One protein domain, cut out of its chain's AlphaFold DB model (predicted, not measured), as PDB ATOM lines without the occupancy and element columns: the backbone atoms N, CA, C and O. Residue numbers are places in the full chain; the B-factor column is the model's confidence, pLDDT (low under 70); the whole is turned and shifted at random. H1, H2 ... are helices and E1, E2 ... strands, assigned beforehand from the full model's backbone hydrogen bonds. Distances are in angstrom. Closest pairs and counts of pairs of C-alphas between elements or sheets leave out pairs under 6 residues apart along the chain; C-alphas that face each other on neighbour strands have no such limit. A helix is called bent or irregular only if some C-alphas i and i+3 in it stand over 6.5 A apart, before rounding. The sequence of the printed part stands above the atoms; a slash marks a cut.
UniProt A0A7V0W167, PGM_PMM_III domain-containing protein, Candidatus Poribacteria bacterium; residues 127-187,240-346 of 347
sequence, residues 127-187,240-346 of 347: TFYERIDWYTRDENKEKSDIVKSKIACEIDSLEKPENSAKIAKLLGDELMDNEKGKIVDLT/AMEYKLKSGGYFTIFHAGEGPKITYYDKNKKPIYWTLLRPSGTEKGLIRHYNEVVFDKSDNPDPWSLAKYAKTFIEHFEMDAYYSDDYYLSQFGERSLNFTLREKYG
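What this domain is: This is residues 127 to 187 and 240 to 346 of the 347 residues of the protein "PGM_PMM_III domain-containing protein" of Candidatus Poribacteria bacterium (UniProt A0A7V0W167). One twisted sheet of seven strands forms a wall, with three helices, H1, H2 and H3, over one of its faces and no named helix over the other. H2 covers E3 and E4 toward one edge, H3 covers E6 and E7 toward the other, and H1 sits where E6 ends and E7 begins; the short helix H4 lies off the sheet, beyond H3, at the end of a long link. The printed part has 168 residues, with four named helices and seven named strands in the order E1 H1 H2 E2 E3 E4 E5 E6 E7 H3 H4; the sheet order is E1 E7 E6 E5 E4 E3 E2, antiparallel throughout. The class is mixed, helices and strands, and the whole is compact, with a radius of gyration of the C-alphas of 16.5 A and spans of 44 by 37 by 29 A.

Where its parts are: The sheet holds E1, residues 127 to 135, 26.0 A long; E7, residues 286 to 296, the longest strand at 33.2 A; E6, residues 271 to 279, 24.6 A; E5, residues 260 to 265, 16.0 A; E4, residues 250 to 255, 17.2 A; E3, residues 240 to 244, 13.0 A; and E2, residues 182 to 187, 15.0 A. E1 begins at C-alpha 127, at (-13.031, 21.886, -20.790), and E7 ends at C-alpha 296, at (-4.279, 21.984, -20.131). The helices are H1, residues 145 to 157, 18.1 A; H2, residues 161 to 170, 14.8 A; H3, residues 304 to 316, 19.0 A; and H4, residues 337 to 345, 11.4 A, ending at C-alpha 345, at (-15.173, 35.515, -38.212). H2 is irregular, with C-alphas 162 and 165 7.4 A apart.

How they stand to each other: E3 E4 E5 E6 E7 form a meander, each strand the antiparallel neighbour of the one before, and each successive pair is a hairpin. N 290 and O 276 of E7 and E6 are 2.9 A apart, N 262 and O 275 of E5 and E6 2.9 A, N 252 and O 263 of E4 and E5 2.8 A, and N 243 and O 251 of E3 and E4 2.9 A, each within hydrogen-bond range. The edge strands are E1, with N 130 and O 291 of E7 2.9 A apart, and E2, with N 184 and O 240 of E3 2.8 A apart. H1, H2 and H3 are on the same face of the sheet and together with it make two layers, helices on one face of a sheet. H3 is over E7 and E6 at a height of 9.0 A, only just slantwise at 32 degrees to E7 on the local plane; its closest C-alphas to E7 are Leu 306 and Val 293, 5.6 A. H1 is over E6 at a height of 7.5 A, slantwise at 35 degrees on the local plane; the closest C-alphas are Ala 152 and Pro 279, 6.1 A. H2 is over E4 and E3 at a height of 9.8 A; its closest C-alphas to E3 are Ser 164 and Tyr 243, 7.3 A. H2 and H3 touch at a steep tilt of 50 degrees, opposite ways, closest at the C-alphas of Leu 170 and Thr 312, 5.4 A. H3 and H4 only just touch, with 3 pairs of C-alphas within 8 A, made by residue 307 alone of H3; the closest are Ala 307 and Leu 337, 7.5 A, and the lines are about perpendicular at 77 degrees. H1 and H3 are apart, and H4 is not on the sheet. Every O i to N i+4 pair is within hydrogen-bond range in H1 and H4, 4 of 6 in H2 and 7 of 9 in H3.

The domain as a whole: The two C-alphas farthest apart are those of Asn 140 and Ser 298, 49.6 A. Residues 188 to 239 are not printed; C-alphas 187 and 240 are 10.4 A apart across this cut, between E2 and E3. The long links are H2 to E2, 11 residues, and H3 to H4, 20 residues. The mean pLDDT of the printed part is 80.9; under 70 are residues 187, 257, 303 and 320 to 346, and H4 has a mean of 48.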
ATOM      1  N   THR A 127     -12.246  22.342 -19.645       88.12
ATOM      2  CA  THR A 127     -13.031  21.886 -20.790       88.12
ATOM      3  C   THR A 127     -14.160  22.850 -21.119       88.12
ATOM      4  O   THR A 127     -14.680  23.545 -20.244       88.12
ATOM      5  N   PHE A 128     -14.539  22.891 -22.395       84.88
ATOM      6  CA  PHE A 128     -15.726  23.602 -22.862       84.88
ATOM      7  C   PHE A 128     -16.594  22.629 -23.631       84.88
ATOM      8  O   PHE A 128     -16.156  22.080 -24.640       84.88
ATOM      9  N   TYR A 129     -17.802  22.418 -23.126       86.38
ATOM     10  CA  TYR A 129     -18.745  21.428 -23.615       86.38
ATOM     11  C   TYR A 129     -19.990  22.119 -24.164       86.38
ATOM     12  O   TYR A 129     -20.560  22.989 -23.503       86.38
ATOM     13  N   GLU A 130     -20.450  21.692 -25.335       82.75
ATOM     14  CA  GLU A 130     -21.693  22.166 -25.933       82.75
ATOM     15  C   GLU A 130     -22.462  21.009 -26.568       82.75
ATOM     16  O   GLU A 130     -21.902  20.146 -27.249       82.75
ATOM     17  N   ARG A 131     -23.782  21.019 -26.367       86.31
ATOM     18  CA  ARG A 131     -24.716  20.206 -27.139       86.31
ATOM     19  C   ARG A 131     -25.439  21.112 -28.117       86.31
ATOM     20  O   ARG A 131     -26.102  22.057 -27.697       86.31
ATOM     21  N   ILE A 132     -25.375  20.761 -29.392       82.31
ATOM     22  CA  ILE A 132     -26.089  21.452 -30.452       82.31
ATOM     23  C   ILE A 132     -27.193  20.539 -30.985       82.31
ATOM     24  O   ILE A 132     -26.950  19.387 -31.344       82.31
ATOM     25  N   ASP A 133     -28.414  21.061 -31.019       86.12
ATOM     26  CA  ASP A 133     -29.596  20.340 -31.482       86.12
ATOM     27  C   ASP A 133     -29.851  20.677 -32.964       86.12
ATOM     28  O   ASP A 133     -29.989  21.837 -33.346       86.12
ATOM     29  N   TRP A 134     -29.864  19.649 -33.811       85.50
ATOM     30  CA  TRP A 134     -30.006  19.704 -35.267       85.50
ATOM     31  C   TRP A 134     -31.425  19.302 -35.660       85.50
ATOM     32  O   TRP A 134     -31.753  18.114 -35.675       85.50
ATOM     33  N   TYR A 135     -32.277  20.275 -35.984       85.56
ATOM     34  CA  TYR A 135     -33.621  19.997 -36.490       85.56
ATOM     35  C   TYR A 135     -33.613  19.876 -38.008       85.56
ATOM     36  O   TYR A 135     -33.676  20.861 -38.735       85.56
ATOM     37  N   THR A 136     -33.569  18.635 -38.473       85.88
ATOM     38  CA  THR A 136     -33.673  18.271 -39.887       85.88
ATOM     39  C   THR A 136     -35.073  18.574 -40.412       85.88
ATOM     40  O   THR A 136     -36.076  18.256 -39.758       85.88
ATOM     41  N   ARG A 137     -35.154  19.204 -41.589       84.62
ATOM     42  CA  ARG A 137     -36.421  19.594 -42.213       84.62
ATOM     43  C   ARG A 137     -36.515  19.098 -43.652       84.62
ATOM     44  O   ARG A 137     -35.497  18.957 -44.320       84.62
ATOM     45  N   ASP A 138     -37.730  18.814 -44.104       85.19
ATOM     46  CA  ASP A 138     -38.008  18.485 -45.505       85.19
ATOM     47  C   ASP A 138     -38.077  19.739 -46.399       85.19
ATOM     48  O   ASP A 138     -37.839  20.864 -45.955       85.19
ATOM     49  N   GLU A 139     -38.411  19.541 -47.676       85.75
ATOM     50  CA  GLU A 139     -38.558  20.606 -48.679       85.75
ATOM     51  C   GLU A 139     -39.631  21.647 -48.302       85.75
ATOM     52  O   GLU A 139     -39.543  22.802 -48.716       85.75
ATOM     53  N   ASN A 140     -40.600  21.277 -47.452       85.94
ATOM     54  CA  ASN A 140     -41.643  22.166 -46.931       85.94
ATOM     55  C   ASN A 140     -41.231  22.862 -45.623       85.94
ATOM     56  O   ASN A 140     -42.043  23.552 -45.004       85.94
ATOM     57  N   LYS A 141     -39.972  22.703 -45.193       82.88
ATOM     58  CA  LYS A 141     -39.419  23.209 -43.929       82.88
ATOM     59  C   LYS A 141     -40.050  22.592 -42.671       82.88
ATOM     60  O   LYS A 141     -39.895  23.145 -41.577       82.88
ATOM     61  N   GLU A 142     -40.697  21.432 -42.761       85.38
ATOM     62  CA  GLU A 142     -41.222  20.722 -41.590       85.38
ATOM     63  C   GLU A 142     -40.200  19.738 -41.014       85.38
ATOM     64  O   GLU A 142     -39.463  19.096 -41.760       85.38
ATOM     65  N   LYS A 143     -40.169  19.561 -39.680       86.88
ATOM     66  CA  LYS A 143     -39.290  18.564 -39.030       86.88
ATOM     67  C   LYS A 143     -39.523  17.176 -39.641       86.88
ATOM     68  O   LYS A 143     -40.664  16.701 -39.627       86.88
ATOM     69  N   SER A 144     -38.470  16.499 -40.108       85.88
ATOM     70  CA  SER A 144     -38.596  15.272 -40.910       85.88
ATOM     71  C   SER A 144     -37.752  14.110 -40.384       85.88
ATOM     72  O   SER A 144     -36.528  14.169 -40.356       85.88
ATOM     73  N   ASP A 145     -38.409  13.003 -40.018       84.75
ATOM     74  CA  ASP A 145     -37.704  11.770 -39.646       84.75
ATOM     75  C   ASP A 145     -37.018  11.113 -40.857       84.75
ATOM     76  O   ASP A 145     -36.014  10.441 -40.678       84.75
ATOM     77  N   ILE A 146     -37.488  11.364 -42.086       85.56
ATOM     78  CA  ILE A 146     -36.861  10.837 -43.310       85.56
ATOM     79  C   ILE A 146     -35.467  11.449 -43.495       85.56
ATOM     80  O   ILE A 146     -34.501  10.737 -43.764       85.56
ATOM     81  N   VAL A 147     -35.350  12.771 -43.331       87.19
ATOM     82  CA  VAL A 147     -34.057  13.469 -43.424       87.19
ATOM     83  C   VAL A 147     -33.155  13.068 -42.256       87.19
ATOM     84  O   VAL A 147     -31.991  12.739 -42.474       87.19
ATOM     85  N   LYS A 148     -33.709  12.977 -41.037       87.31
ATOM     86  CA  LYS A 148     -33.001  12.439 -39.865       87.31
ATOM     87  C   LYS A 148     -32.408  11.055 -40.127       87.31
ATOM     88  O   LYS A 148     -31.245  10.847 -39.805       87.31
ATOM     89  N   SER A 149     -33.178  10.131 -40.706       83.31
ATOM     90  CA  SER A 149     -32.710   8.774 -41.010       83.31
ATOM     91  C   SER A 149     -31.570   8.776 -42.028       83.31
ATOM     92  O   SER A 149     -30.589   8.069 -41.830       83.31
ATOM     93  N   LYS A 150     -31.639   9.614 -43.072       85.75
ATOM     94  CA  LYS A 150     -30.541   9.755 -44.048       85.75
ATOM     95  C   LYS A 150     -29.241  10.211 -43.384       85.75
ATOM     96  O   LYS A 150     -28.203   9.589 -43.591       85.75
ATOM     97  N   ILE A 151     -29.312  11.251 -42.554       88.25
ATOM     98  CA  ILE A 151     -28.138  11.765 -41.839       88.25
ATOM     99  C   ILE A 151     -27.644  10.744 -40.807       88.25
ATOM    100  O   ILE A 151     -26.443  10.558 -40.671       88.25
ATOM    101  N   ALA A 152     -28.535  10.030 -40.113       85.56
ATOM    102  CA  ALA A 152     -28.151   8.963 -39.188       85.56
ATOM    103  C   ALA A 152     -27.368   7.837 -39.890       85.56
ATOM    104  O   ALA A 152     -26.322   7.423 -39.393       85.56
ATOM    105  N   CYS A 153     -27.796   7.416 -41.086       84.00
ATOM    106  CA  CYS A 153     -27.046   6.461 -41.905       84.00
ATOM    107  C   CYS A 153     -25.659   6.990 -42.299       84.00
ATOM    108  O   CYS A 153     -24.684   6.238 -42.308       84.00
ATOM    109  N   GLU A 154     -25.551   8.281 -42.622       89.38
ATOM    110  CA  GLU A 154     -24.258   8.897 -42.917       89.38
ATOM    111  C   GLU A 154     -23.363   8.987 -41.671       89.38
ATOM    112  O   GLU A 154     -22.176   8.672 -41.758       89.38
ATOM    113  N   ILE A 155     -23.923   9.339 -40.512       90.44
ATOM    114  CA  ILE A 155     -23.231   9.339 -39.219       90.44
ATOM    115  C   ILE A 155     -22.663   7.946 -38.925       90.44
ATOM    116  O   ILE A 155     -21.468   7.824 -38.666       90.44
ATOM    117  N   ASP A 156     -23.477   6.894 -39.034       85.25
ATOM    118  CA  ASP A 156     -23.028   5.511 -38.827       85.25
ATOM    119  C   ASP A 156     -21.942   5.105 -39.835       85.25
ATOM    120  O   ASP A 156     -21.035   4.336 -39.519       85.25
ATOM    121  N   SER A 157     -21.990   5.644 -41.058       88.25
ATOM    122  CA  SER A 157     -20.964   5.372 -42.064       88.25
ATOM    123  C   SER A 157     -19.583   5.896 -41.666       88.25
ATOM    124  O   SER A 157     -18.589   5.319 -42.106       88.25
ATOM    125  N   LEU A 158     -19.488   6.929 -40.816       91.88
ATOM    126  CA  LEU A 158     -18.201   7.464 -40.359       91.88
ATOM    127  C   LEU A 158     -17.363   6.406 -39.627       91.88
ATOM    128  O   LEU A 158     -16.141   6.454 -39.693       91.88
ATOM    129  N   GLU A 159     -17.986   5.413 -38.990       88.19
ATOM    130  CA  GLU A 159     -17.281   4.329 -38.286       88.19
ATOM    131  C   GLU A 159     -16.507   3.394 -39.214       88.19
ATOM    132  O   GLU A 159     -15.603   2.682 -38.769       88.19
ATOM    133  N   LYS A 160     -16.855   3.380 -40.504       89.44
ATOM    134  CA  LYS A 160     -16.240   2.472 -41.462       89.44
ATOM    135  C   LYS A 160     -14.794   2.894 -41.763       89.44
ATOM    136  O   LYS A 160     -14.558   4.078 -42.018       89.44
ATOM    137  N   PRO A 161     -13.822   1.961 -41.794       91.81
ATOM    138  CA  PRO A 161     -12.412   2.298 -42.003       91.81
ATOM    139  C   PRO A 161     -12.117   3.108 -43.270       91.81
ATOM    140  O   PRO A 161     -11.250   3.984 -43.250       91.81
ATOM    141  N   GLU A 162     -12.867   2.882 -44.351       93.88
ATOM    142  CA  GLU A 162     -12.754   3.644 -45.600       93.88
ATOM    143  C   GLU A 162     -13.061   5.145 -45.441       93.88
ATOM    144  O   GLU A 162     -12.598   5.952 -46.244       93.88
ATOM    145  N   ASN A 163     -13.777   5.538 -44.382       95.44
ATOM    146  CA  ASN A 163     -14.129   6.926 -44.080       95.44
ATOM    147  C   ASN A 163     -13.168   7.602 -43.085       95.44
ATOM    148  O   ASN A 163     -13.362   8.764 -42.727       95.44
ATOM    149  N   SER A 164     -12.083   6.938 -42.679       96.44
ATOM    150  CA  SER A 164     -11.078   7.503 -41.761       96.44
ATOM    151  C   SER A 164     -10.453   8.814 -42.264       96.44
ATOM    152  O   SER A 164     -10.294   9.761 -41.493       96.44
ATOM    153  N   ALA A 165     -10.175   8.928 -43.569       97.00
ATOM    154  CA  ALA A 165      -9.661  10.162 -44.172       97.00
ATOM    155  C   ALA A 165     -10.674  11.320 -44.111       97.00
ATOM    156  O   ALA A 165     -10.297  12.476 -43.905       97.00
ATOM    157  N   LYS A 166     -11.970  11.010 -44.244       96.62
ATOM    158  CA  LYS A 166     -13.064  11.978 -44.092       96.62
ATOM    159  C   LYS A 166     -13.107  12.507 -42.657       96.62
ATOM    160  O   LYS A 166     -13.172  13.718 -42.472       96.62
ATOM    161  N   ILE A 167     -12.977  11.632 -41.656       96.69
ATOM    162  CA  ILE A 167     -12.917  12.035 -40.241       96.69
ATOM    163  C   ILE A 167     -11.698  12.918 -39.962       96.69
ATOM    164  O   ILE A 167     -11.859  13.975 -39.358       96.69
ATOM    165  N   ALA A 168     -10.506  12.535 -40.430       97.12
ATOM    166  CA  ALA A 168      -9.297  13.345 -40.252       97.12
ATOM    167  C   ALA A 168      -9.511  14.789 -40.741       97.12
ATOM    168  O   ALA A 168      -9.232  15.741 -40.011       97.12
ATOM    169  N   LYS A 169     -10.131  14.949 -41.918       96.31
ATOM    170  CA  LYS A 169     -10.478  16.263 -42.472       96.31
ATOM    171  C   LYS A 169     -11.485  17.028 -41.607       96.31
ATOM    172  O   LYS A 169     -11.312  18.230 -41.414       96.31
ATOM    173  N   LEU A 170     -12.514  16.364 -41.069       94.69
ATOM    174  CA  LEU A 170     -13.473  16.987 -40.140       94.69
ATOM    175  C   LEU A 170     -12.790  17.469 -38.852       94.69
ATOM    176  O   LEU A 170     -13.155  18.508 -38.311       94.69
ATOM    177  N   LEU A 171     -11.753  16.767 -38.401       95.25
ATOM    178  CA  LEU A 171     -10.918  17.168 -37.268       95.25
ATOM    179  C   LEU A 171      -9.875  18.246 -37.630       95.25
ATOM    180  O   LEU A 171      -9.125  18.691 -36.763       95.25
ATOM    181  N   GLY A 172      -9.838  18.708 -38.884       93.25
ATOM    182  CA  GLY A 172      -8.904  19.734 -39.349       93.25
ATOM    183  C   GLY A 172      -7.465  19.238 -39.505       93.25
ATOM    184  O   GLY A 172      -6.540  20.033 -39.335       93.25
ATOM    185  N   ASP A 173      -7.284  17.951 -39.802       96.00
ATOM    186  CA  ASP A 173      -5.992  17.290 -40.001       96.00
ATOM    187  C   ASP A 173      -6.038  16.365 -41.235       96.00
ATOM    188  O   ASP A 173      -7.031  16.298 -41.965       96.00
ATOM    189  N   GLU A 174      -4.956  15.635 -41.480       97.44
ATOM    190  CA  GLU A 174      -4.831  14.651 -42.546       97.44
ATOM    191  C   GLU A 174      -4.457  13.280 -41.987       97.44
ATOM    192  O   GLU A 174      -3.631  13.150 -41.081       97.44
ATOM    193  N   LEU A 175      -5.041  12.236 -42.573       97.69
ATOM    194  CA  LEU A 175      -4.678  10.859 -42.268       97.69
ATOM    195  C   LEU A 175      -3.229  10.591 -42.704       97.69
ATOM    196  O   LEU A 175      -2.802  11.040 -43.770       97.69
ATOM    197  N   MET A 176      -2.470   9.859 -41.887       97.00
ATOM    198  CA  MET A 176      -1.121   9.429 -42.253       97.00
ATOM    199  C   MET A 176      -1.151   8.518 -43.493       97.00
ATOM    200  O   MET A 176      -2.072   7.720 -43.677       97.00
ATOM    201  N   ASP A 177      -0.134   8.626 -44.349       94.88
ATOM    202  CA  ASP A 177      -0.064   7.841 -45.582       94.88
ATOM    203  C   ASP A 177      -0.067   6.332 -45.272       94.88
ATOM    204  O   ASP A 177       0.710   5.850 -44.445       94.88
ATOM    205  N   ASN A 178      -0.922   5.576 -45.969       91.62
ATOM    206  CA  ASN A 178      -1.128   4.131 -45.782       91.62
ATOM    207  C   ASN A 178      -1.617   3.702 -44.383       91.62
ATOM    208  O   ASN A 178      -1.494   2.524 -44.037       91.62
ATOM    209  N   GLU A 179      -2.176   4.615 -43.586       94.88
ATOM    210  CA  GLU A 179      -2.828   4.265 -42.323       94.88
ATOM    211  C   GLU A 179      -4.024   3.329 -42.568       94.88
ATOM    212  O   GLU A 179      -4.841   3.553 -43.461       94.88
ATOM    213  N   LYS A 180      -4.118   2.259 -41.771       92.06
ATOM    214  CA  LYS A 180      -5.182   1.238 -41.856       92.06
ATOM    215  C   LYS A 180      -6.059   1.193 -40.609       92.06
ATOM    216  O   LYS A 180      -7.058   0.479 -40.585       92.06
ATOM    217  N   GLY A 181      -5.678   1.950 -39.588       93.81
ATOM    218  CA  GLY A 181      -6.254   1.877 -38.268       93.81
ATOM    219  C   GLY A 181      -5.772   0.646 -37.508       93.81
ATOM    220  O   GLY A 181      -5.365  -0.370 -38.077       93.81
ATOM    221  N   LYS A 182      -5.833   0.731 -36.185       94.81
ATOM    222  CA  LYS A 182      -5.616  -0.411 -35.298       94.81
ATOM    223  C   LYS A 182      -6.725  -0.456 -34.256       94.81
ATOM    224  O   LYS A 182      -7.172   0.587 -33.783       94.81
ATOM    225  N   ILE A 183      -7.138  -1.658 -33.876       92.81
ATOM    226  CA  ILE A 183      -8.055  -1.834 -32.751       92.81
ATOM    227  C   ILE A 183      -7.272  -1.568 -31.463       92.81
ATOM    228  O   ILE A 183      -6.178  -2.104 -31.272       92.81
ATOM    229  N   VAL A 184      -7.827  -0.728 -30.597       90.50
ATOM    230  CA  VAL A 184      -7.326  -0.467 -29.250       90.50
ATOM    231  C   VAL A 184      -8.416  -0.741 -28.231       90.50
ATOM    232  O   VAL A 184      -9.573  -0.358 -28.417       90.50
ATOM    233  N   ASP A 185      -8.030  -1.376 -27.133       84.19
ATOM    234  CA  ASP A 185      -8.901  -1.523 -25.977       84.19
ATOM    235  C   ASP A 185      -8.911  -0.207 -25.200       84.19
ATOM    236  O   ASP A 185      -7.861   0.295 -24.787       84.19
ATOM    237  N   LEU A 186     -10.097   0.343 -24.955       74.81
ATOM    238  CA  LEU A 186     -10.258   1.402 -23.966       74.81
ATOM    239  C   LEU A 186     -10.386   0.725 -22.600       74.81
ATOM    240  O   LEU A 186     -11.482   0.537 -22.067       74.81
ATOM    241  N   THR A 187      -9.240   0.289 -22.074       58.28
ATOM    242  CA  THR A 187      -9.127  -0.354 -20.762       58.28
ATOM    243  C   THR A 187      -9.789   0.540 -19.717       58.28
ATOM    244  O   THR A 187      -9.503   1.733 -19.669       58.28
ATOM    245  N   ALA A 240     -11.991   0.571 -29.665       89.69
ATOM    246  CA  ALA A 240     -11.985   1.692 -30.587       89.69
ATOM    247  C   ALA A 240     -11.028   1.413 -31.742       89.69
ATOM    248  O   ALA A 240     -10.028   0.716 -31.582       89.69
ATOM    249  N   MET A 241     -11.317   1.989 -32.900       94.75
ATOM    250  CA  MET A 241     -10.348   2.093 -33.982       94.75
ATOM    251  C   MET A 241      -9.517   3.355 -33.767       94.75
ATOM    252  O   MET A 241     -10.071   4.446 -33.661       94.75
ATOM    253  N   GLU A 242      -8.199   3.210 -33.694       96.62
ATOM    254  CA  GLU A 242      -7.236   4.309 -33.623       96.62
ATOM    255  C   GLU A 242      -6.606   4.536 -34.999       96.62
ATOM    256  O   GLU A 242      -6.096   3.587 -35.596       96.62
ATOM    257  N   TYR A 243      -6.584   5.785 -35.468       97.88
ATOM    258  CA  TYR A 243      -5.974   6.191 -36.735       97.88
ATOM    259  C   TYR A 243      -4.974   7.326 -36.507       97.88
ATOM    260  O   TYR A 243      -5.316   8.334 -35.880       97.88
ATOM    261  N   LYS A 244      -3.746   7.189 -37.020       98.00
ATOM    262  CA  LYS A 244      -2.715   8.225 -36.885       98.00
ATOM    263  C   LYS A 244      -2.878   9.329 -37.916       98.00
ATOM    264  O   LYS A 244      -3.284   9.105 -39.058       98.00
ATOM    265  N   LEU A 245      -2.486  10.526 -37.503       98.06
ATOM    266  CA  LEU A 245      -2.592  11.745 -38.289       98.06
ATOM    267  C   LEU A 245      -1.208  12.289 -38.655       98.06
ATOM    268  O   LEU A 245      -0.212  12.014 -37.978       98.06
ATOM    269  N   LYS A 246      -1.138  13.091 -39.722       97.50
ATOM    270  CA  LYS A 246       0.115  13.709 -40.188       97.50
ATOM    271  C   LYS A 246       0.685  14.724 -39.198       97.50
ATOM    272  O   LYS A 246       1.902  14.886 -39.148       97.50
ATOM    273  N   SER A 247      -0.151  15.344 -38.365       96.00
ATOM    274  CA  SER A 247       0.298  16.199 -37.254       96.00
ATOM    275  C   SER A 247       1.121  15.468 -36.182       96.00
ATOM    276  O   SER A 247       1.723  16.108 -35.316       96.00
ATOM    277  N   GLY A 248       1.139  14.130 -36.207       96.31
ATOM    278  CA  GLY A 248       1.704  13.281 -35.161       96.31
ATOM    279  C   GLY A 248       0.715  12.940 -34.044       96.31
ATOM    280  O   GLY A 248       1.057  12.146 -33.168       96.31
ATOM    281  N   GLY A 249      -0.493  13.514 -34.069       97.19
ATOM    282  CA  GLY A 249      -1.618  13.090 -33.240       97.19
ATOM    283  C   GLY A 249      -2.314  11.838 -33.778       97.19
ATOM    284  O   GLY A 249      -1.836  11.155 -34.690       97.19
ATOM    285  N   TYR A 250      -3.471  11.532 -33.204       97.81
ATOM    286  CA  TYR A 250      -4.338  10.443 -33.649       97.81
ATOM    287  C   TYR A 250      -5.782  10.722 -33.245       97.81
ATOM    288  O   TYR A 250      -6.038  11.519 -32.346       97.81
ATOM    289  N   PHE A 251      -6.737  10.034 -33.859       97.44
ATOM    290  CA  PHE A 251      -8.097   9.978 -33.334       97.44
ATOM    291  C   PHE A 251      -8.505   8.542 -33.039       97.44
ATOM    292  O   PHE A 251      -8.026   7.601 -33.673       97.44
ATOM    293  N   THR A 252      -9.395   8.384 -32.065       95.19
ATOM    294  CA  THR A 252     -10.107   7.136 -31.817       95.19
ATOM    295  C   THR A 252     -11.567   7.299 -32.198       95.19
ATOM    296  O   THR A 252     -12.148   8.374 -32.038       95.19
ATOM    297  N   ILE A 253     -12.162   6.229 -32.706       93.12
ATOM    298  CA  ILE A 253     -13.592   6.148 -32.982       93.12
ATOM    299  C   ILE A 253     -14.125   4.815 -32.476       93.12
ATOM    300  O   ILE A 253     -13.532   3.765 -32.721       93.12
ATOM    301  N   PHE A 254     -15.238   4.855 -31.752       86.81
ATOM    302  CA  PHE A 254     -15.965   3.653 -31.364       86.81
ATOM    303  C   PHE A 254     -17.470   3.880 -31.399       86.81
ATOM    304  O   PHE A 254     -17.950   5.006 -31.232       86.81
ATOM    305  N   HIS A 255     -18.203   2.781 -31.559       79.56
ATOM    306  CA  HIS A 255     -19.654   2.811 -31.555       79.56
ATOM    307  C   HIS A 255     -20.197   2.943 -30.131       79.56
ATOM    308  O   HIS A 255     -20.057   2.044 -29.298       79.56
ATOM    309  N   ALA A 256     -20.854   4.065 -29.851       71.31
ATOM    310  CA  ALA A 256     -21.417   4.404 -28.549       71.31
ATOM    311  C   ALA A 256     -22.926   4.087 -28.469       71.31
ATOM    312  O   ALA A 256     -23.708   4.781 -27.825       71.31
ATOM    313  N   GLY A 257     -23.375   3.049 -29.178       67.19
ATOM    314  CA  GLY A 257     -24.739   2.510 -29.147       67.19
ATOM    315  C   GLY A 257     -25.852   3.380 -29.741       67.19
ATOM    316  O   GLY A 257     -26.920   2.852 -30.048       67.19
ATOM    317  N   GLU A 258     -25.624   4.683 -29.883       70.50
ATOM    318  CA  GLU A 258     -26.547   5.667 -30.462       70.50
ATOM    319  C   GLU A 258     -25.876   6.501 -31.574       70.50
ATOM    320  O   GLU A 258     -26.513   7.393 -32.125       70.50
ATOM    321  N   GLY A 259     -24.604   6.219 -31.875       81.62
ATOM    322  CA  GLY A 259     -23.767   6.892 -32.869       81.62
ATOM    323  C   GLY A 259     -22.269   6.794 -32.523       81.62
ATOM    324  O   GLY A 259     -21.929   6.291 -31.444       81.62
ATOM    325  N   PRO A 260     -21.369   7.263 -33.402       88.50
ATOM    326  CA  PRO A 260     -19.928   7.228 -33.185       88.50
ATOM    327  C   PRO A 260     -19.486   8.267 -32.160       88.50
ATOM    328  O   PRO A 260     -19.808   9.452 -32.286       88.50
ATOM    329  N   LYS A 261     -18.675   7.846 -31.183       90.81
ATOM    330  CA  LYS A 261     -17.875   8.766 -30.364       90.81
ATOM    331  C   LYS A 261     -16.484   8.872 -30.976       90.81
ATOM    332  O   LYS A 261     -15.768   7.874 -31.047       90.81
ATOM    333  N   ILE A 262     -16.109  10.077 -31.393       94.56
ATOM    334  CA  ILE A 262     -14.809  10.387 -31.994       94.56
ATOM    335  C   ILE A 262     -14.022  11.230 -31.000       94.56
ATOM    336  O   ILE A 262     -14.503  12.278 -30.577       94.56
ATOM    337  N   THR A 263     -12.819  10.799 -30.634       94.75
ATOM    338  CA  THR A 263     -11.923  11.563 -29.751       94.75
ATOM    339  C   THR A 263     -10.623  11.855 -30.479       94.75
ATOM    340  O   THR A 263      -9.966  10.940 -30.967       94.75
ATOM    341  N   TYR A 264     -10.249  13.126 -30.552       96.75
ATOM    342  CA  TYR A 264      -9.025  13.606 -31.174       96.75
ATOM    343  C   TYR A 264      -7.958  13.884 -30.111       96.75
ATOM    344  O   TYR A 264      -8.212  14.581 -29.123       96.75
ATOM    345  N   TYR A 265      -6.765  13.336 -30.332       96.25
ATOM    346  CA  TYR A 265      -5.611  13.429 -29.455       96.25
ATOM    347  C   TYR A 265      -4.446  14.131 -30.143       96.25
ATOM    348  O   TYR A 265      -4.145  13.889 -31.314       96.25
ATOM    349  N   ASP A 266      -3.741  14.951 -29.372       94.94
ATOM    350  CA  ASP A 266      -2.505  15.583 -29.811       94.94
ATOM    351  C   ASP A 266      -1.325  14.586 -29.866       94.94
ATOM    352  O   ASP A 266      -1.406  13.421 -29.459       94.94
ATOM    353  N   LYS A 267      -0.169  15.069 -30.330       95.38
ATOM    354  CA  LYS A 267       1.093  14.306 -30.376       95.38
ATOM    355  C   LYS A 267       1.587  13.807 -29.009       95.38
ATOM    356  O   LYS A 267       2.413  12.898 -28.947       95.38
ATOM    357  N   ASN A 268       1.108  14.399 -27.915       93.50
ATOM    358  CA  ASN A 268       1.439  14.015 -26.544       93.50
ATOM    359  C   ASN A 268       0.415  13.030 -25.959       93.50
ATOM    360  O   ASN A 268       0.488  12.714 -24.769       93.50
ATOM    361  N   LYS A 269      -0.506  12.513 -26.786       92.25
ATOM    362  CA  LYS A 269      -1.583  11.592 -26.399       92.25
ATOM    363  C   LYS A 269      -2.599  12.218 -25.441       92.25
ATOM    364  O   LYS A 269      -3.253  11.502 -24.680       92.25
ATOM    365  N   LYS A 270      -2.731  13.544 -25.453       91.44
ATOM    366  CA  LYS A 270      -3.749  14.263 -24.689       91.44
ATOM    367  C   LYS A 270      -4.992  14.447 -25.551       91.44
ATOM    368  O   LYS A 270      -4.851  14.874 -26.697       91.44
ATOM    369  N   PRO A 271      -6.197  14.139 -25.041       93.38
ATOM    370  CA  PRO A 271      -7.417  14.484 -25.752       93.38
ATOM    371  C   PRO A 271      -7.520  16.009 -25.831       93.38
ATOM    372  O   PRO A 271      -7.294  16.686 -24.831       93.38
ATOM    373  N   ILE A 272      -7.853  16.532 -27.006       94.44
ATOM    374  CA  ILE A 272      -8.035  17.976 -27.245       94.44
ATOM    375  C   ILE A 272      -9.437  18.310 -27.751       94.44
ATOM    376  O   ILE A 272      -9.900  19.440 -27.605       94.44
ATOM    377  N   TYR A 273     -10.130  17.323 -28.318       94.38
ATOM    378  CA  TYR A 273     -11.507  17.445 -28.768       94.38
ATOM    379  C   TYR A 273     -12.191  16.081 -28.751       94.38
ATOM    380  O   TYR A 273     -11.564  15.072 -29.075       94.38
ATOM    381  N   TRP A 274     -13.480  16.034 -28.436       94.25
ATOM    382  CA  TRP A 274     -14.308  14.885 -28.783       94.25
ATOM    383  C   TRP A 274     -15.685  15.316 -29.265       94.25
ATOM    384  O   TRP A 274     -16.183  16.381 -28.900       94.25
ATOM    385  N   THR A 275     -16.293  14.456 -30.079       94.12
ATOM    386  CA  THR A 275     -17.655  14.624 -30.575       94.12
ATOM    387  C   THR A 275     -18.442  13.318 -30.550       94.12
ATOM    388  O   THR A 275     -17.876  12.227 -30.674       94.12
ATOM    389  N   LEU A 276     -19.755  13.432 -30.366       92.75
ATOM    390  CA  LEU A 276     -20.733  12.363 -30.535       92.75
ATOM    391  C   LEU A 276     -21.937  12.921 -31.292       92.75
ATOM    392  O   LEU A 276     -22.606  13.852 -30.838       92.75
ATOM    393  N   LEU A 277     -22.249  12.291 -32.417       90.19
ATOM    394  CA  LEU A 277     -23.427  12.582 -33.224       90.19
ATOM    395  C   LEU A 277     -24.441  11.468 -33.035       90.19
ATOM    396  O   LEU A 277     -24.098  10.300 -33.191       90.19
ATOM    397  N   ARG A 278     -25.687  11.816 -32.704       86.12
ATOM    398  CA  ARG A 278     -26.734  10.806 -32.535       86.12
ATOM    399  C   ARG A 278     -28.128  11.290 -32.919       86.12
ATOM    400  O   ARG A 278     -28.534  12.376 -32.497       86.12
ATOM    401  N   PRO A 279     -28.934  10.487 -33.630       85.25
ATOM    402  CA  PRO A 279     -30.348  10.783 -33.792       85.25
ATOM    403  C   PRO A 279     -31.088  10.683 -32.448       85.25
ATOM    404  O   PRO A 279     -30.826   9.814 -31.605       85.25
ATOM    405  N   SER A 280     -32.046  11.584 -32.235       81.88
ATOM    406  CA  SER A 280     -32.980  11.490 -31.117       81.88
ATOM    407  C   SER A 280     -33.987  10.373 -31.380       81.88
ATOM    408  O   SER A 280     -34.708  10.387 -32.383       81.88
ATOM    409  N   GLY A 281     -34.072   9.427 -30.443       74.25
ATOM    410  CA  GLY A 281     -35.063   8.349 -30.486       74.25
ATOM    411  C   GLY A 281     -36.478   8.793 -30.103       74.25
ATOM    412  O   GLY A 281     -37.426   8.050 -30.325       74.25
ATOM    413  N   THR A 282     -36.641   9.986 -29.520       75.00
ATOM    414  CA  THR A 282     -37.935  10.464 -29.001       75.00
ATOM    415  C   THR A 282     -38.478  11.681 -29.736       75.00
ATOM    416  O   THR A 282     -39.667  11.966 -29.631       75.00
ATOM    417  N   GLU A 283     -37.633  12.416 -30.458       79.94
ATOM    418  CA  GLU A 283     -38.011  13.687 -31.067       79.94
ATOM    419  C   GLU A 283     -37.925  13.642 -32.596       79.94
ATOM    420  O   GLU A 283     -36.946  13.153 -33.171       79.94
ATOM    421  N   LYS A 284     -38.983  14.144 -33.248       80.81
ATOM    422  CA  LYS A 284     -39.109  14.160 -34.709       80.81
ATOM    423  C   LYS A 284     -38.038  15.064 -35.311       80.81
ATOM    424  O   LYS A 284     -37.921  16.223 -34.917       80.81
ATOM    425  N   GLY A 285     -37.295  14.541 -36.279       82.31
ATOM    426  CA  GLY A 285     -36.304  15.311 -37.028       82.31
ATOM    427  C   GLY A 285     -35.095  15.805 -36.222       82.31
ATOM    428  O   GLY A 285     -34.327  16.585 -36.765       82.31
ATOM    429  N   LEU A 286     -34.906  15.397 -34.960       85.31
ATOM    430  CA  LEU A 286     -33.795  15.877 -34.131       85.31
ATOM    431  C   LEU A 286     -32.571  14.954 -34.204       85.31
ATOM    432  O   LEU A 286     -32.671  13.761 -33.914       85.31
ATOM    433  N   ILE A 287     -31.406  15.538 -34.471       87.31
ATOM    434  CA  ILE A 287     -30.077  14.955 -34.254       87.31
ATOM    435  C   ILE A 287     -29.373  15.782 -33.177       87.31
ATOM    436  O   ILE A 287     -29.547  16.991 -33.101       87.31
ATOM    437  N   ARG A 288     -28.623  15.143 -32.286       88.56
ATOM    438  CA  ARG A 288     -27.858  15.824 -31.239       88.56
ATOM    439  C   ARG A 288     -26.378  15.693 -31.538       88.56
ATOM    440  O   ARG A 288     -25.885  14.581 -31.727       88.56
ATOM    441  N   HIS A 289     -25.703  16.830 -31.545       90.12
ATOM    442  CA  HIS A 289     -24.274  16.962 -31.752       90.12
ATOM    443  C   HIS A 289     -23.633  17.417 -30.447       90.12
ATOM    444  O   HIS A 289     -23.762  18.570 -30.039       90.12
ATOM    445  N   TYR A 290     -22.996  16.485 -29.758       91.31
ATOM    446  CA  TYR A 290     -22.301  16.731 -28.505       91.31
ATOM    447  C   TYR A 290     -20.829  16.940 -28.786       91.31
ATOM    448  O   TYR A 290     -20.247  16.135 -29.505       91.31
ATOM    449  N   ASN A 291     -20.241  17.987 -28.217       90.25
ATOM    450  CA  ASN A 291     -18.863  18.363 -28.489       90.25
ATOM    451  C   ASN A 291     -18.190  18.879 -27.231       90.25
ATOM    452  O   ASN A 291     -18.810  19.578 -26.429       90.25
ATOM    453  N   GLU A 292     -16.901  18.602 -27.094       91.81
ATOM    454  CA  GLU A 292     -16.092  19.180 -26.033       91.81
ATOM    455  C   GLU A 292     -14.670  19.420 -26.513       91.81
ATOM    456  O   GLU A 292     -14.081  18.555 -27.158       91.81
ATOM    457  N   VAL A 293     -14.099  20.567 -26.154       90.69
ATOM    458  CA  VAL A 293     -12.657  20.821 -26.262       90.69
ATOM    459  C   VAL A 293     -12.013  20.747 -24.890       90.69
ATOM    460  O   VAL A 293     -12.623  21.116 -23.884       90.69
ATOM    461  N   VAL A 294     -10.773  20.273 -24.865       92.38
ATOM    462  CA  VAL A 294      -9.995  20.042 -23.648       92.38
ATOM    463  C   VAL A 294      -8.682  20.800 -23.757       92.38
ATOM    464  O   VAL A 294      -7.979  20.694 -24.759       92.38
ATOM    465  N   PHE A 295      -8.351  21.543 -22.709       89.38
ATOM    466  CA  PHE A 295      -7.119  22.310 -22.589       89.38
ATOM    467  C   PHE A 295      -6.379  21.912 -21.320       89.38
ATOM    468  O   PHE A 295      -7.010  21.667 -20.285       89.38
ATOM    469  N   ASP A 296      -5.047  21.919 -21.367       88.75
ATOM    470  CA  ASP A 296      -4.279  21.984 -20.131       88.75
ATOM    471  C   ASP A 296      -4.565  23.330 -19.459       88.75
ATOM    472  O   ASP A 296      -4.660  24.374 -20.105       88.75
ATOM    473  N   LYS A 297      -4.678  23.335 -18.131       81.31
ATOM    474  CA  LYS A 297      -4.962  24.568 -17.384       81.31
ATOM    475  C   LYS A 297      -3.835  25.607 -17.498       81.31
ATOM    476  O   LYS A 297      -4.077  26.792 -17.294       81.31
ATOM    477  N   SER A 298      -2.613  25.162 -17.795       80.75
ATOM    478  CA  SER A 298      -1.455  26.029 -18.044       80.75
ATOM    479  C   SER A 298      -1.499  26.747 -19.390       80.75
ATOM    480  O   SER A 298      -0.727  27.684 -19.589       80.75
ATOM    481  N   ASP A 299      -2.351  26.301 -20.312       81.25
ATOM    482  CA  ASP A 299      -2.473  26.912 -21.629       81.25
ATOM    483  C   ASP A 299      -3.333  28.180 -21.554       81.25
ATOM    484  O   ASP A 299      -3.888  28.524 -20.511       81.25
ATOM    485  N   ASN A 300      -3.445  28.903 -22.668       77.62
ATOM    486  CA  ASN A 300      -4.416  29.983 -22.813       77.62
ATOM    487  C   ASN A 300      -5.718  29.388 -23.391       77.62
ATOM    488  O   ASN A 300      -5.805  29.263 -24.617       77.62
ATOM    489  N   PRO A 301      -6.687  28.948 -22.557       78.56
ATOM    490  CA  PRO A 301      -7.871  28.243 -23.031       78.56
ATOM    491  C   PRO A 301      -8.711  29.146 -23.932       78.56
ATOM    492  O   PRO A 301      -9.105  30.243 -23.537       78.56
ATOM    493  N   ASP A 302      -9.028  28.655 -25.128       74.38
ATOM    494  CA  ASP A 302      -9.887  29.360 -26.073       74.38
ATOM    495  C   ASP A 302     -11.188  28.576 -26.308       74.38
ATOM    496  O   ASP A 302     -11.188  27.620 -27.096       74.38
ATOM    497  N   PRO A 303     -12.318  28.971 -25.689       69.56
ATOM    498  CA  PRO A 303     -13.605  28.315 -25.925       69.56
ATOM    499  C   PRO A 303     -14.017  28.338 -27.403       69.56
ATOM    500  O   PRO A 303     -14.745  27.454 -27.850       69.56
ATOM    501  N   TRP A 304     -13.514  29.294 -28.195       71.19
ATOM    502  CA  TRP A 304     -13.807  29.384 -29.626       71.19
ATOM    503  C   TRP A 304     -13.162  28.266 -30.449       71.19
ATOM    504  O   TRP A 304     -13.578  28.025 -31.582       71.19
ATOM    505  N   SER A 305     -12.217  27.507 -29.890       77.06
ATOM    506  CA  SER A 305     -11.718  26.294 -30.546       77.06
ATOM    507  C   SER A 305     -12.817  25.244 -30.724       77.06
ATOM    508  O   SER A 305     -12.781  24.494 -31.698       77.06
ATOM    509  N   LEU A 306     -13.830  25.216 -29.845       78.75
ATOM    510  CA  LEU A 306     -14.979  24.315 -29.975       78.75
ATOM    511  C   LEU A 306     -15.733  24.562 -31.279       78.75
ATOM    512  O   LEU A 306     -16.055  23.629 -32.010       78.75
ATOM    513  N   ALA A 307     -15.942  25.835 -31.600       73.00
ATOM    514  CA  ALA A 307     -16.616  26.254 -32.813       73.00
ATOM    515  C   ALA A 307     -15.890  25.820 -34.084       73.00
ATOM    516  O   ALA A 307     -16.538  25.435 -35.054       73.00
ATOM    517  N   LYS A 308     -14.552  25.877 -34.082       80.81
ATOM    518  CA  LYS A 308     -13.734  25.442 -35.220       80.81
ATOM    519  C   LYS A 308     -14.048  23.993 -35.585       80.81
ATOM    520  O   LYS A 308     -14.246  23.705 -36.760       80.81
ATOM    521  N   TYR A 309     -14.106  23.111 -34.589       84.00
ATOM    522  CA  TYR A 309     -14.429  21.708 -34.817       84.00
ATOM    523  C   TYR A 309     -15.918  21.511 -35.092       84.00
ATOM    524  O   TYR A 309     -16.268  20.882 -36.076       84.00
ATOM    525  N   ALA A 310     -16.816  22.097 -34.298       82.88
ATOM    526  CA  ALA A 310     -18.252  21.902 -34.492       82.88
ATOM    527  C   ALA A 310     -18.726  22.348 -35.889       82.88
ATOM    528  O   ALA A 310     -19.581  21.693 -36.491       82.88
ATOM    529  N   LYS A 311     -18.142  23.429 -36.424       81.38
ATOM    530  CA  LYS A 311     -18.452  23.973 -37.751       81.38
ATOM    531  C   LYS A 311     -18.206  22.966 -38.873       81.38
ATOM    532  O   LYS A 311     -19.059  22.844 -39.743       81.38
ATOM    533  N   THR A 312     -17.093  22.230 -38.857       86.38
ATOM    534  CA  THR A 312     -16.771  21.288 -39.945       86.38
ATOM    535  C   THR A 312     -17.797  20.162 -40.031       86.38
ATOM    536  O   THR A 312     -18.181  19.777 -41.130       86.38
ATOM    537  N   PHE A 313     -18.293  19.675 -38.889       89.19
ATOM    538  CA  PHE A 313     -19.374  18.690 -38.848       89.19
ATOM    539  C   PHE A 313     -20.703  19.296 -39.312       89.19
ATOM    540  O   PHE A 313     -21.397  18.683 -40.114       89.19
ATOM    541  N   ILE A 314     -21.046  20.511 -38.871       84.38
ATOM    542  CA  ILE A 314     -22.275  21.202 -39.300       84.38
ATOM    543  C   ILE A 314     -22.307  21.393 -40.821       84.38
ATOM    544  O   ILE A 314     -23.313  21.070 -41.447       84.38
ATOM    545  N   GLU A 315     -21.220  21.893 -41.409       83.06
ATOM    546  CA  GLU A 315     -21.104  22.102 -42.858       83.06
ATOM    547  C   GLU A 315     -21.131  20.777 -43.613       83.06
ATOM    548  O   GLU A 315     -21.769  20.661 -44.654       83.06
ATOM    549  N   HIS A 316     -20.460  19.761 -43.076       90.06
ATOM    550  CA  HIS A 316     -20.408  18.454 -43.702       90.06
ATOM    551  C   HIS A 316     -21.790  17.796 -43.826       90.06
ATOM    552  O   HIS A 316     -22.073  17.205 -44.864       90.06
ATOM    553  N   PHE A 317     -22.629  17.920 -42.798       88.81
ATOM    554  CA  PHE A 317     -23.994  17.388 -42.792       88.81
ATOM    555  C   PHE A 317     -25.039  18.387 -43.315       88.81
ATOM    556  O   PHE A 317     -26.232  18.156 -43.129       88.81
ATOM    557  N   GLU A 318     -24.608  19.498 -43.927       85.12
ATOM    558  CA  GLU A 318     -25.483  20.538 -44.499       85.12
ATOM    559  C   GLU A 318     -26.519  21.072 -43.492       85.12
ATOM    560  O   GLU A 318     -27.659  21.410 -43.815       85.12
ATOM    561  N   MET A 319     -26.130  21.123 -42.217       79.94
ATOM    562  CA  MET A 319     -27.038  21.519 -41.147       79.94
ATOM    563  C   MET A 319     -27.183  23.039 -41.039       79.94
ATOM    564  O   MET A 319     -28.157  23.514 -40.457       79.94
ATOM    565  N   ASP A 320     -26.249  23.801 -41.615       64.19
ATOM    566  CA  ASP A 320     -26.186  25.267 -41.623       64.19
ATOM    567  C   ASP A 320     -27.464  25.932 -42.161       64.19
ATOM    568  O   ASP A 320     -27.915  26.937 -41.602       64.19
ATOM    569  N   ALA A 321     -28.099  25.330 -43.170       49.78
ATOM    570  CA  ALA A 321     -29.355  25.791 -43.760       49.78
ATOM    571  C   ALA A 321     -30.554  25.734 -42.792       49.78
ATOM    572  O   ALA A 321     -31.524  26.472 -42.961       49.78
ATOM    573  N   TYR A 322     -30.493  24.884 -41.765       49.88
ATOM    574  CA  TYR A 322     -31.599  24.634 -40.834       49.88
ATOM    575  C   TYR A 322     -31.452  25.377 -39.499       49.88
ATOM    576  O   TYR A 322     -32.378  25.385 -38.688       49.88
ATOM    577  N   TYR A 323     -30.310  26.036 -39.283       52.19
ATOM    578  CA  TYR A 323     -30.010  26.835 -38.093       52.19
ATOM    579  C   TYR A 323     -30.542  28.266 -38.134       52.19
ATOM    580  O   TYR A 323     -30.457  28.971 -37.127       52.19
ATOM    581  N   SER A 324     -31.045  28.728 -39.280       43.53
ATOM    582  CA  SER A 324     -31.353  30.145 -39.471       43.53
ATOM    583  C   SER A 324     -32.632  30.618 -38.796       43.53
ATOM    584  O   SER A 324     -32.866  31.813 -38.836       43.53
ATOM    585  N   ASP A 325     -33.466  29.747 -38.222       41.81
ATOM    586  CA  ASP A 325     -34.804  30.155 -37.758       41.81
ATOM    587  C   ASP A 325     -35.034  29.908 -36.249       41.81
ATOM    588  O   ASP A 325     -35.896  30.549 -35.651       41.81
ATOM    589  N   ASP A 326     -34.216  29.074 -35.590       40.47
ATOM    590  CA  ASP A 326     -34.279  28.797 -34.142       40.47
ATOM    591  C   ASP A 326     -33.199  29.612 -33.385       40.47
ATOM    592  O   ASP A 326     -32.270  29.088 -32.772       40.47
ATOM    593  N   TYR A 327     -33.297  30.944 -33.470       38.22
ATOM    594  CA  TYR A 327     -32.275  31.926 -33.051       38.22
ATOM    595  C   TYR A 327     -32.033  32.111 -31.541       38.22
ATOM    596  O   TYR A 327     -31.361  33.067 -31.152       38.22
ATOM    597  N   TYR A 328     -32.531  31.243 -30.665       35.78
ATOM    598  CA  TYR A 328     -32.431  31.483 -29.226       35.78
ATOM    599  C   TYR A 328     -31.928  30.265 -28.454       35.78
ATOM    600  O   TYR A 328     -32.610  29.247 -28.357       35.78
ATOM    601  N   LEU A 329     -30.799  30.443 -27.756       39.38
ATOM    602  CA  LEU A 329     -30.580  29.814 -26.453       39.38
ATOM    603  C   LEU A 329     -31.618  30.423 -25.493       39.38
ATOM    604  O   LEU A 329     -31.317  31.314 -24.699       39.38
ATOM    605  N   SER A 330     -32.879  30.004 -25.620       35.66
ATOM    606  CA  SER A 330     -34.039  30.606 -24.943       35.66
ATOM    607  C   SER A 330     -33.945  30.598 -23.414       35.66
ATOM    608  O   SER A 330     -34.698  31.303 -22.752       35.66
ATOM    609  N   GLN A 331     -32.994  29.852 -22.847       32.38
ATOM    610  CA  GLN A 331     -32.736  29.802 -21.409       32.38
ATOM    611  C   GLN A 331     -31.767  30.882 -20.903       32.38
ATOM    612  O   GLN A 331     -31.728  31.111 -19.698       32.38
ATOM    613  N   PHE A 332     -31.021  31.563 -21.783       34.06
ATOM    614  CA  PHE A 332     -30.002  32.545 -21.378       34.06
ATOM    615  C   PHE A 332     -30.134  33.916 -22.046       34.06
ATOM    616  O   PHE A 332     -29.465  34.853 -21.632       34.06
ATOM    617  N   GLY A 333     -31.002  34.074 -23.053       33.81
ATOM    618  CA  GLY A 333     -31.176  35.367 -23.730       33.81
ATOM    619  C   GLY A 333     -29.936  35.840 -24.504       33.81
ATOM    620  O   GLY A 333     -29.860  37.006 -24.880       33.81
ATOM    621  N   GLU A 334     -28.981  34.943 -24.759       37.97
ATOM    622  CA  GLU A 334     -27.748  35.225 -25.493       37.97
ATOM    623  C   GLU A 334     -27.818  34.694 -26.934       37.97
ATOM    624  O   GLU A 334     -28.465  33.681 -27.225       37.97
ATOM    625  N   ARG A 335     -27.154  35.407 -27.856       45.56
ATOM    626  CA  ARG A 335     -27.062  35.037 -29.277       45.56
ATOM    627  C   ARG A 335     -26.281  33.721 -29.403       45.56
ATOM    628  O   ARG A 335     -25.252  33.561 -28.750       45.56
ATOM    629  N   SER A 336     -26.750  32.785 -30.236       50.41
ATOM    630  CA  SER A 336     -26.093  31.479 -30.411       50.41
ATOM    631  C   SER A 336     -24.616  31.631 -30.797       50.41
ATOM    632  O   SER A 336     -24.237  32.599 -31.466       50.41
ATOM    633  N   LEU A 337     -23.778  30.660 -30.412       49.69
ATOM    634  CA  LEU A 337     -22.353  30.639 -30.752       49.69
ATOM    635  C   LEU A 337     -22.144  30.877 -32.257       49.69
ATOM    636  O   LEU A 337     -21.309  31.689 -32.628       49.69
ATOM    637  N   ASN A 338     -22.990  30.297 -33.118       45.47
ATOM    638  CA  ASN A 338     -22.997  30.510 -34.572       45.47
ATOM    639  C   ASN A 338     -23.200  31.965 -35.010       45.47
ATOM    640  O   ASN A 338     -22.553  32.410 -35.957       45.47
ATOM    641  N   PHE A 339     -24.065  32.722 -34.337       46.22
ATOM    642  CA  PHE A 339     -24.239  34.141 -34.632       46.22
ATOM    643  C   PHE A 339     -22.988  34.934 -34.228       46.22
ATOM    644  O   PHE A 339     -22.480  35.729 -35.016       46.22
ATOM    645  N   THR A 340     -22.430  34.657 -33.046       48.91
ATOM    646  CA  THR A 340     -21.183  35.292 -32.589       48.91
ATOM    647  C   THR A 340     -19.987  34.903 -33.470       48.91
ATOM    648  O   THR A 340     -19.116  35.727 -33.742       48.91
ATOM    649  N   LEU A 341     -19.969  33.675 -33.996       45.91
ATOM    650  CA  LEU A 341     -18.982  33.194 -34.963       45.91
ATOM    651  C   LEU A 341     -19.120  33.879 -36.324       45.91
ATOM    652  O   LEU A 341     -18.106  34.261 -36.904       45.91
ATOM    653  N   ARG A 342     -20.347  34.077 -36.822       49.28
ATOM    654  CA  ARG A 342     -20.606  34.846 -38.050       49.28
ATOM    655  C   ARG A 342     -20.230  36.318 -37.898       49.28
ATOM    656  O   ARG A 342     -19.609  36.855 -38.804       49.28
ATOM    657  N   GLU A 343     -20.556  36.967 -36.781       51.47
ATOM    658  CA  GLU A 343     -20.186  38.377 -36.564       51.47
ATOM    659  C   GLU A 343     -18.671  38.568 -36.407       51.47
ATOM    660  O   GLU A 343     -18.125  39.558 -36.891       51.47
ATOM    661  N   LYS A 344     -17.976  37.634 -35.747       47.03
ATOM    662  CA  LYS A 344     -16.550  37.789 -35.421       47.03
ATOM    663  C   LYS A 344     -15.605  37.259 -36.502       47.03
ATOM    664  O   LYS A 344     -14.521  37.810 -36.676       47.03
ATOM    665  N   TYR A 345     -16.007  36.213 -37.224       44.41
ATOM    666  CA  TYR A 345     -15.173  35.515 -38.212       44.41
ATOM    667  C   TYR A 345     -15.819  35.404 -39.599       44.41
ATOM    668  O   TYR A 345     -15.266  34.741 -40.471       44.41
ATOM    669  N   GLY A 346     -16.971  36.040 -39.831       43.03
ATOM    670  CA  GLY A 346     -17.586  36.147 -41.153       43.03
ATOM    671  C   GLY A 346     -16.832  37.123 -42.055       43.03
ATOM    672  O   GLY A 346     -17.292  38.243 -42.278       43.03
TER     673      GLY A 346